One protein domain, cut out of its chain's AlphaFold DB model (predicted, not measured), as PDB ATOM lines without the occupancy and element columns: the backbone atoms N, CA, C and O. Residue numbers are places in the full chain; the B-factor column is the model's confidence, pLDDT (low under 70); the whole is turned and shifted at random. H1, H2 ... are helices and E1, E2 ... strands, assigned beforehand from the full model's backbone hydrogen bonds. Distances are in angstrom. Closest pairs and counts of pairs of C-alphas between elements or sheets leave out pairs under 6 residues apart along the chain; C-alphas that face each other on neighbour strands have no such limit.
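Overview. This is residues 29 to 90 of the 96 residues of an uncharacterized protein of Candidatus Lambdaproteobacteria bacterium RIFOXYD2_FULL_50_16 (UniProt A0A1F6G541). A strongly twisted sheet of four strands, E1 to E4, has the helix H1 slantwise over one face, while the tail after E4, residues 76 to 85, loops back past the sheet to the small helix H2. The link between E1 and E2 lies at one end of the longest axis and H2 toward the other. The printed part has 62 residues, in the order H1 E1 E2 E3 E4 H2, and is of mixed class, helices and strands. The sheet's order is E1 - E2 - E3 - E4, antiparallel throughout. The whole is compact, with a radius of gyration of the C-alphas of 11.1 A, yet elongated, spanning 35 by 23 by 16 A.

Along the chain. E2, residues 53 to 60, measures 20.8 A and bends by 55 degrees at residue 56. E1 is residues 42 to 46, E3 is 63 to 68, 15.5 A long, and E4 is 71 to 75. H1, residues 29 to 40, runs 16.5 A from C-alpha 29 at (163.025, 108.940, 208.064). H2, residues 86 to 89, ends with C-alpha 89 at (160.871, 112.138, 197.391).

Arrangement. The strands form a meander, each the antiparallel neighbour of the one before. In the hairpin E1 and E2, N 44 and O 55 are 2.8 A apart, within hydrogen-bond range; so are N 60 and O 63 of E2 and E3, 2.8 A, and N 66 and O 73 of E3 and E4, 2.8 A. E2 pairs with E1 over residues 53 to 57 and with E3 over 57 to 60. H1 is on the sheet at a height of 8.5 A, making two layers, a helix on one face of a sheet; its closest C-alphas to E3 are Met 34 and Arg 67, 6.2 A. On the local plane H1 and E4 stand at 54 degrees. H2 only grazes the sheet and is close to H1 but not clearly touching, the closest C-alphas being Lys 33 and Phe 88, 6.8 A. Every O i to N i+4 pair of H1 is within hydrogen-bond range; H2 is too short for such a pair.

Size, cuts and confidence. The two C-alphas farthest apart, those of Glu 50 and Ser 90, are 36.3 A apart. The printed part has no cut and no long link. Mean pLDDT of the printed part is 91.7, and no printed residue is under 70.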
ATOM      1  N   TRP A  29     162.910 108.789 209.508       88.06
ATOM      2  CA  TRP A  29     163.025 108.940 208.064       88.06
ATOM      3  C   TRP A  29     164.044 109.999 207.637       88.06
ATOM      4  O   TRP A  29     164.812 109.782 206.699       88.06
ATOM      5  N   THR A  30     164.064 111.138 208.327       91.00
ATOM      6  CA  THR A  30     165.074 112.176 208.097       91.00
ATOM      7  C   THR A  30     166.456 111.641 208.450       91.00
ATOM      8  O   THR A  30     167.377 111.811 207.656       91.00
ATOM      9  N   GLN A  31     166.571 110.898 209.556       91.94
ATOM     10  CA  GLN A  31     167.815 110.236 209.940       91.94
ATOM     11  C   GLN A  31     168.294 109.257 208.860       91.94
ATOM     12  O   GLN A  31     169.424 109.366 208.406       91.94
ATOM     13  N   LYS A  32     167.416 108.392 208.331       92.38
ATOM     14  CA  LYS A  32     167.767 107.473 207.233       92.38
ATOM     15  C   LYS A  32     168.316 108.198 205.999       92.38
ATOM     16  O   LYS A  32     169.270 107.735 205.376       92.38
ATOM     17  N   LYS A  33     167.720 109.333 205.615       94.31
ATOM     18  CA  LYS A  33     168.217 110.151 204.494       94.31
ATOM     19  C   LYS A  33     169.584 110.771 204.810       94.31
ATOM     20  O   LYS A  33     170.441 110.822 203.931       94.31
ATOM     21  N   MET A  34     169.780 111.231 206.046       95.19
ATOM     22  CA  MET A  34     171.051 111.776 206.529       95.19
ATOM     23  C   MET A  34     172.154 110.714 206.517       95.19
ATOM     24  O   MET A  34     173.210 110.972 205.951       95.19
ATOM     25  N   ASP A  35     171.879 109.517 207.030       95.62
ATOM     26  CA  ASP A  35     172.827 108.397 207.054       95.62
ATOM     27  C   ASP A  35     173.223 107.965 205.636       95.62
ATOM     28  O   ASP A  35     174.392 107.704 205.353       95.62
ATOM     29  N   TRP A  36     172.258 107.931 204.711       96.69
ATOM     30  CA  TRP A  36     172.545 107.618 203.313       96.69
ATOM     31  C   TRP A  36     173.448 108.673 202.666       96.69
ATOM     32  O   TRP A  36     174.389 108.305 201.959       96.69
ATOM     33  N   LEU A  37     173.183 109.964 202.917       97.12
ATOM     34  CA  LEU A  37     174.038 111.060 202.457       97.12
ATOM     35  C   LEU A  37     175.447 110.924 203.033       97.12
ATOM     36  O   LEU A  37     176.399 111.025 202.272       97.12
ATOM     37  N   ASP A  38     175.581 110.639 204.327       96.44
ATOM     38  CA  ASP A  38     176.877 110.496 204.996       96.44
ATOM     39  C   ASP A  38     177.727 109.360 204.387       96.44
ATOM     40  O   ASP A  38     178.950 109.464 204.331       96.44
ATOM     41  N   GLN A  39     177.090 108.299 203.877       97.12
ATOM     42  CA  GLN A  39     177.780 107.148 203.277       97.12
ATOM     43  C   GLN A  39     178.020 107.274 201.765       97.12
ATOM     44  O   GLN A  39     179.039 106.799 201.269       97.12
ATOM     45  N   ASN A  40     177.076 107.860 201.023       97.94
ATOM     46  CA  ASN A  40     177.061 107.802 199.555       97.94
ATOM     47  C   ASN A  40     177.143 109.178 198.893       97.94
ATOM     48  O   ASN A  40     177.460 109.265 197.711       97.94
ATOM     49  N   GLY A  41     176.822 110.252 199.614       96.62
ATOM     50  CA  GLY A  41     176.721 111.593 199.055       96.62
ATOM     51  C   GLY A  41     178.051 112.132 198.524       96.62
ATOM     52  O   GLY A  41     179.140 111.681 198.871       96.62
ATOM     53  N   THR A  42     177.968 113.147 197.667       97.56
ATOM     54  CA  THR A  42     179.145 113.820 197.113       97.56
ATOM     55  C   THR A  42     179.562 114.976 198.012       97.56
ATOM     56  O   THR A  42     178.764 115.874 198.286       97.56
ATOM     57  N   ALA A  43     180.822 114.988 198.443       96.12
ATOM     58  CA  ALA A  43     181.395 116.131 199.140       96.12
ATOM     59  C   ALA A  43     181.649 117.289 198.161       96.12
ATOM     60  O   ALA A  43     182.387 117.145 197.186       96.12
ATOM     61  N   ILE A  44     181.072 118.453 198.439       94.44
ATOM     62  CA  ILE A  44     181.248 119.683 197.665       94.44
ATOM     63  C   ILE A  44     181.694 120.822 198.576       94.44
ATOM     64  O   ILE A  44     181.378 120.852 199.764       94.44
ATOM     65  N   ARG A  45     182.415 121.795 198.015       91.00
ATOM     66  CA  ARG A  45     182.746 123.042 198.714       91.00
ATOM     67  C   ARG A  45     181.701 124.099 198.382       91.00
ATOM     68  O   ARG A  45     181.473 124.389 197.209       91.00
ATOM     69  N   ARG A  46     181.091 124.685 199.406       84.44
ATOM     70  CA  ARG A  46     180.039 125.702 199.302       84.44
ATOM     71  C   ARG A  46     180.428 126.945 200.100       84.44
ATOM     72  O   ARG A  46     181.153 126.848 201.081       84.44
ATOM     73  N   GLY A  47     179.922 128.104 199.689       82.19
ATOM     74  CA  GLY A  47     180.096 129.372 200.395       82.19
ATOM     75  C   GLY A  47     181.032 130.328 199.665       82.19
ATOM     76  O   GLY A  47     181.548 130.027 198.584       82.19
ATOM     77  N   LYS A  48     181.230 131.509 200.252       79.56
ATOM     78  CA  LYS A  48     182.167 132.500 199.720       79.56
ATOM     79  C   LYS A  48     183.608 131.988 199.848       79.56
ATOM     80  O   LYS A  48     183.857 131.127 200.693       79.56
ATOM     81  N   PRO A  49     184.565 132.478 199.040       80.50
ATOM     82  CA  PRO A  49     185.970 132.077 199.131       80.50
ATOM     83  C   PRO A  49     186.541 132.109 200.558       80.50
ATOM     84  O   PRO A  49     187.266 131.194 200.938       80.50
ATOM     85  N   GLU A  50     186.153 133.104 201.352       84.31
ATOM     86  CA  GLU A  50     186.547 133.304 202.748       84.31
ATOM     87  C   GLU A  50     185.837 132.390 203.764       84.31
ATOM     88  O   GLU A  50     186.274 132.283 204.906       84.31
ATOM     89  N   SER A  51     184.755 131.718 203.368       82.50
ATOM     90  CA  SER A  51     183.909 130.904 204.249       82.50
ATOM     91  C   SER A  51     183.511 129.582 203.585       82.50
ATOM     92  O   SER A  51     182.354 129.160 203.661       82.50
ATOM     93  N   ARG A  52     184.446 128.955 202.859       84.88
ATOM     94  CA  ARG A  52     184.184 127.680 202.183       84.88
ATOM     95  C   ARG A  52     183.995 126.571 203.212       84.88
ATOM     96  O   ARG A  52     184.948 126.167 203.871       84.88
ATOM     97  N   GLU A  53     182.783 126.046 203.290       90.25
ATOM     98  CA  GLU A  53     182.462 124.830 204.031       90.25
ATOM     99  C   GLU A  53     182.433 123.630 203.081       90.25
ATOM    100  O   GLU A  53     181.967 123.728 201.942       90.25
ATOM    101  N   THR A  54     182.942 122.486 203.537       92.06
ATOM    102  CA  THR A  54     182.718 121.210 202.850       92.06
ATOM    103  C   THR A  54     181.412 120.626 203.362       92.06
ATOM    104  O   THR A  54     181.252 120.430 204.565       92.06
ATOM    105  N   VAL A  55     180.493 120.335 202.452       94.62
ATOM    106  CA  VAL A  55     179.192 119.737 202.755       94.62
ATOM    107  C   VAL A  55     178.973 118.506 201.891       94.62
ATOM    108  O   VAL A  55     179.556 118.394 200.814       94.62
ATOM    109  N   ILE A  56     178.129 117.585 202.350       97.06
ATOM    110  CA  ILE A  56     177.778 116.377 201.602       97.06
ATOM    111  C   ILE A  56     176.401 116.573 200.976       97.06
ATOM    112  O   ILE A  56     175.471 117.007 201.660       97.06
ATOM    113  N   ALA A  57     176.269 116.283 199.683       97.06
ATOM    114  CA  ALA A  57     175.038 116.528 198.947       97.06
ATOM    115  C   ALA A  57     174.713 115.449 197.903       97.06
ATOM    116  O   ALA A  57     175.587 114.714 197.441       97.06
ATOM    117  N   CYS A  58     173.444 115.395 197.503       97.00
ATOM    118  CA  CYS A  58     172.968 114.692 196.309       97.00
ATOM    119  C   CYS A  58     172.001 115.590 195.521       97.00
ATOM    120  O   CYS A  58     171.477 116.562 196.060       97.00
ATOM    121  N   ARG A  59     171.767 115.302 194.240       96.12
ATOM    122  CA  ARG A  59     170.900 116.072 193.343       96.12
ATOM    123  C   ARG A  59     169.491 115.505 193.327       96.12
ATOM    124  O   ARG A  59     169.287 114.300 193.284       96.12
ATOM    125  N   ARG A  60     168.501 116.387 193.351       93.38
ATOM    126  CA  ARG A  60     167.096 116.046 193.177       93.38
ATOM    127  C   ARG A  60     166.468 117.046 192.217       93.38
ATOM    128  O   ARG A  60     166.117 118.153 192.615       93.38
ATOM    129  N   LYS A  61     166.252 116.623 190.970       88.75
ATOM    130  CA  LYS A  61     165.746 117.501 189.900       88.75
ATOM    131  C   LYS A  61     166.656 118.737 189.764       88.75
ATOM    132  O   LYS A  61     167.851 118.582 189.538       88.75
ATOM    133  N   ASP A  62     166.106 119.933 189.968       89.88
ATOM    134  CA  ASP A  62     166.784 121.217 189.754       89.88
ATOM    135  C   ASP A  62     167.483 121.778 191.007       89.88
ATOM    136  O   ASP A  62     167.989 122.896 190.984       89.88
ATOM    137  N   HIS A  63     167.503 121.033 192.115       92.12
ATOM    138  CA  HIS A  63     168.173 121.430 193.357       92.12
ATOM    139  C   HIS A  63     169.056 120.306 193.893       92.12
ATOM    140  O   HIS A  63     168.907 119.138 193.530       92.12
ATOM    141  N   ILE A  64     169.963 120.648 194.800       95.06
ATOM    142  CA  ILE A  64     170.702 119.674 195.595       95.06
ATOM    143  C   ILE A  64     170.145 119.632 197.018       95.06
ATOM    144  O   ILE A  64     169.631 120.618 197.544       95.06
ATOM    145  N   LEU A  65     170.234 118.466 197.640       95.38
ATOM    146  CA  LEU A  65     169.917 118.238 199.037       95.38
ATOM    147  C   LEU A  65     171.223 118.093 199.802       95.38
ATOM    148  O   LEU A  65     172.032 117.225 199.486       95.38
ATOM    149  N   VAL A  66     171.423 118.957 200.789       96.00
ATOM    150  CA  VAL A  66     172.658 119.106 201.552       96.00
ATOM    151  C   VAL A  66     172.453 118.582 202.965       96.00
ATOM    152  O   VAL A  66     171.515 118.970 203.663       96.00
ATOM    153  N   ARG A  67     173.366 117.726 203.414       95.75
ATOM    154  CA  ARG A  67     173.422 117.228 204.784       95.75
ATOM    155  C   ARG A  67     173.802 118.350 205.750       95.75
ATOM    156  O   ARG A  67     174.857 118.969 205.616       95.75
ATOM    157  N   ARG A  68     172.973 118.561 206.772       93.25
ATOM    158  CA  ARG A  68     173.222 119.481 207.893       93.25
ATOM    159  C   ARG A  68     173.191 118.743 209.211       93.25
ATOM    160  O   ARG A  68     172.466 117.756 209.282       93.25
ATOM    161  N   PRO A  69     173.886 119.209 210.266       89.75
ATOM    162  CA  PRO A  69     173.946 118.515 211.555       89.75
ATOM    163  C   PRO A  69     172.589 118.020 212.071       89.75
ATOM    164  O   PRO A  69     172.519 116.912 212.589       89.75
ATOM    165  N   PHE A  70     171.520 118.787 211.834       88.00
ATOM    166  CA  PHE A  70     170.171 118.504 212.329       88.00
ATOM    167  C   PHE A  70     169.129 118.244 211.232       88.00
ATOM    168  O   PHE A  70     167.932 118.366 211.484       88.00
ATOM    169  N   GLY A  71     169.548 117.922 210.006       93.06
ATOM    170  CA  GLY A  71     168.596 117.650 208.934       93.06
ATOM    171  C   GLY A  71     169.185 117.696 207.533       93.06
ATOM    172  O   GLY A  71     170.374 117.468 207.304       93.06
ATOM    173  N   ILE A  72     168.308 117.987 206.580       93.31
ATOM    174  CA  ILE A  72     168.632 118.103 205.163       93.31
ATOM    175  C   ILE A  72     168.057 119.419 204.667       93.31
ATOM    176  O   ILE A  72     166.869 119.684 204.833       93.31
ATOM    177  N   GLU A  73     168.908 120.226 204.052       93.81
ATOM    178  CA  GLU A  73     168.529 121.504 203.463       93.81
ATOM    179  C   GLU A  73     168.539 121.414 201.943       93.81
ATOM    180  O   GLU A  73     169.365 120.727 201.348       93.81
ATOM    181  N   MET A  74     167.624 122.133 201.305       93.31
ATOM    182  CA  MET A  74     167.624 122.313 199.859       93.31
ATOM    183  C   MET A  74     168.539 123.482 199.486       93.31
ATOM    184  O   MET A  74     168.473 124.544 200.104       93.31
ATOM    185  N   ASP A  75     169.359 123.305 198.456       92.12
ATOM    186  CA  ASP A  75     170.252 124.332 197.928       92.12
ATOM    187  C   ASP A  75     170.206 124.359 196.393       92.12
ATOM    188  O   ASP A  75     170.024 123.332 195.742       92.12
ATOM    189  N   TRP A  76     170.384 125.542 195.810       87.38
ATOM    190  CA  TRP A  76     170.308 125.787 194.359       87.38
ATOM    191  C   TRP A  76     171.690 125.821 193.696       87.38
ATOM    192  O   TRP A  76     171.875 126.366 192.610       87.38
ATOM    193  N   ASN A  77     172.696 125.282 194.378       85.50
ATOM    194  CA  ASN A  77     174.045 125.191 193.854       85.50
ATOM    195  C   ASN A  77     174.091 124.219 192.663       85.50
ATOM    196  O   ASN A  77     173.580 123.104 192.726       85.50
ATOM    197  N   ASN A  78     174.768 124.633 191.593       85.88
ATOM    198  CA  ASN A  78     174.924 123.855 190.366       85.88
ATOM    199  C   ASN A  78     176.071 122.832 190.421       85.88
ATOM    200  O   ASN A  78     176.441 122.278 189.386       85.88
ATOM    201  N   ALA A  79     176.639 122.574 191.602       89.19
ATOM    202  CA  ALA A  79     177.689 121.582 191.785       89.19
ATOM    203  C   ALA A  79     177.284 120.215 191.209       89.19
ATOM    204  O   ALA A  79     176.147 119.753 191.365       89.19
ATOM    205  N   GLN A  80     178.228 119.569 190.529       92.62
ATOM    206  CA  GLN A  80     178.046 118.219 190.013       92.62
ATOM    207  C   GLN A  80     178.122 117.233 191.184       92.62
ATOM    208  O   GLN A  80     179.166 117.089 191.816       92.62
ATOM    209  N   VAL A  81     176.998 116.592 191.491       95.81
ATOM    210  CA  VAL A  81     176.837 115.637 192.595       95.81
ATOM    211  C   VAL A  81     176.046 114.433 192.101       95.81
ATOM    212  O   VAL A  81     175.388 114.514 191.064       95.81
ATOM    213  N   ILE A  82     176.100 113.324 192.833       96.56
ATOM    214  CA  ILE A  82     175.293 112.142 192.513       96.56
ATOM    215  C   ILE A  82     173.792 112.417 192.656       96.56
ATOM    216  O   ILE A  82     173.386 113.241 193.472       96.56
ATOM    217  N   GLU A  83     172.960 111.696 191.911       96.75
ATOM    218  CA  GLU A  83     171.502 111.769 192.049       96.75
ATOM    219  C   GLU A  83     171.025 111.137 193.365       96.75
ATOM    220  O   GLU A  83     171.509 110.088 193.795       96.75
ATOM    221  N   CYS A  84     170.049 111.772 194.007       95.50
ATOM    222  CA  CYS A  84     169.391 111.238 195.187       95.50
ATOM    223  C   CYS A  84     168.474 110.065 194.788       95.50
ATOM    224  O   CYS A  84     167.717 110.168 193.819       95.50
ATOM    225  N   PRO A  85     168.442 108.975 195.568       94.00
ATOM    226  CA  PRO A  85     167.544 107.856 195.316       94.00
ATOM    227  C   PRO A  85     166.075 108.241 195.540       94.00
ATOM    228  O   PRO A  85     165.746 109.182 196.268       94.00
ATOM    229  N   ALA A  86     165.165 107.461 194.950       90.31
ATOM    230  CA  ALA A  86     163.733 107.770 194.892       90.31
ATOM    231  C   ALA A  86     163.088 108.044 196.266       90.31
ATOM    232  O   ALA A  86     162.227 108.920 196.378       90.31
ATOM    233  N   PHE A  87     163.543 107.369 197.327       89.50
ATOM    234  CA  PHE A  87     162.979 107.521 198.671       89.50
ATOM    235  C   PHE A  87     163.175 108.924 199.274       89.50
ATOM    236  O   PHE A  87     162.454 109.312 200.195       89.50
ATOM    237  N   PHE A  88     164.076 109.749 198.731       91.00
ATOM    238  CA  PHE A  88     164.170 111.157 199.130       91.00
ATOM    239  C   PHE A  88     162.894 111.943 198.810       91.00
ATOM    240  O   PHE A  88     162.596 112.911 199.514       91.00
ATOM    241  N   SER A  89     162.121 111.502 197.813       83.31
ATOM    242  CA  SER A  89     160.871 112.138 197.391       83.31
ATOM    243  C   SER A  89     159.651 111.748 198.221       83.31
ATOM    244  O   SER A  89     158.641 112.444 198.135       83.31
ATOM    245  N   SER A  90     159.730 110.696 199.037       76.81
ATOM    246  CA  SER A  90     158.612 110.285 199.882       76.81
ATOM    247  C   SER A  90     158.651 111.038 201.219       76.81
ATOM    248  O   SER A  90     159.709 111.082 201.868       76.81
TER     249      SER A  90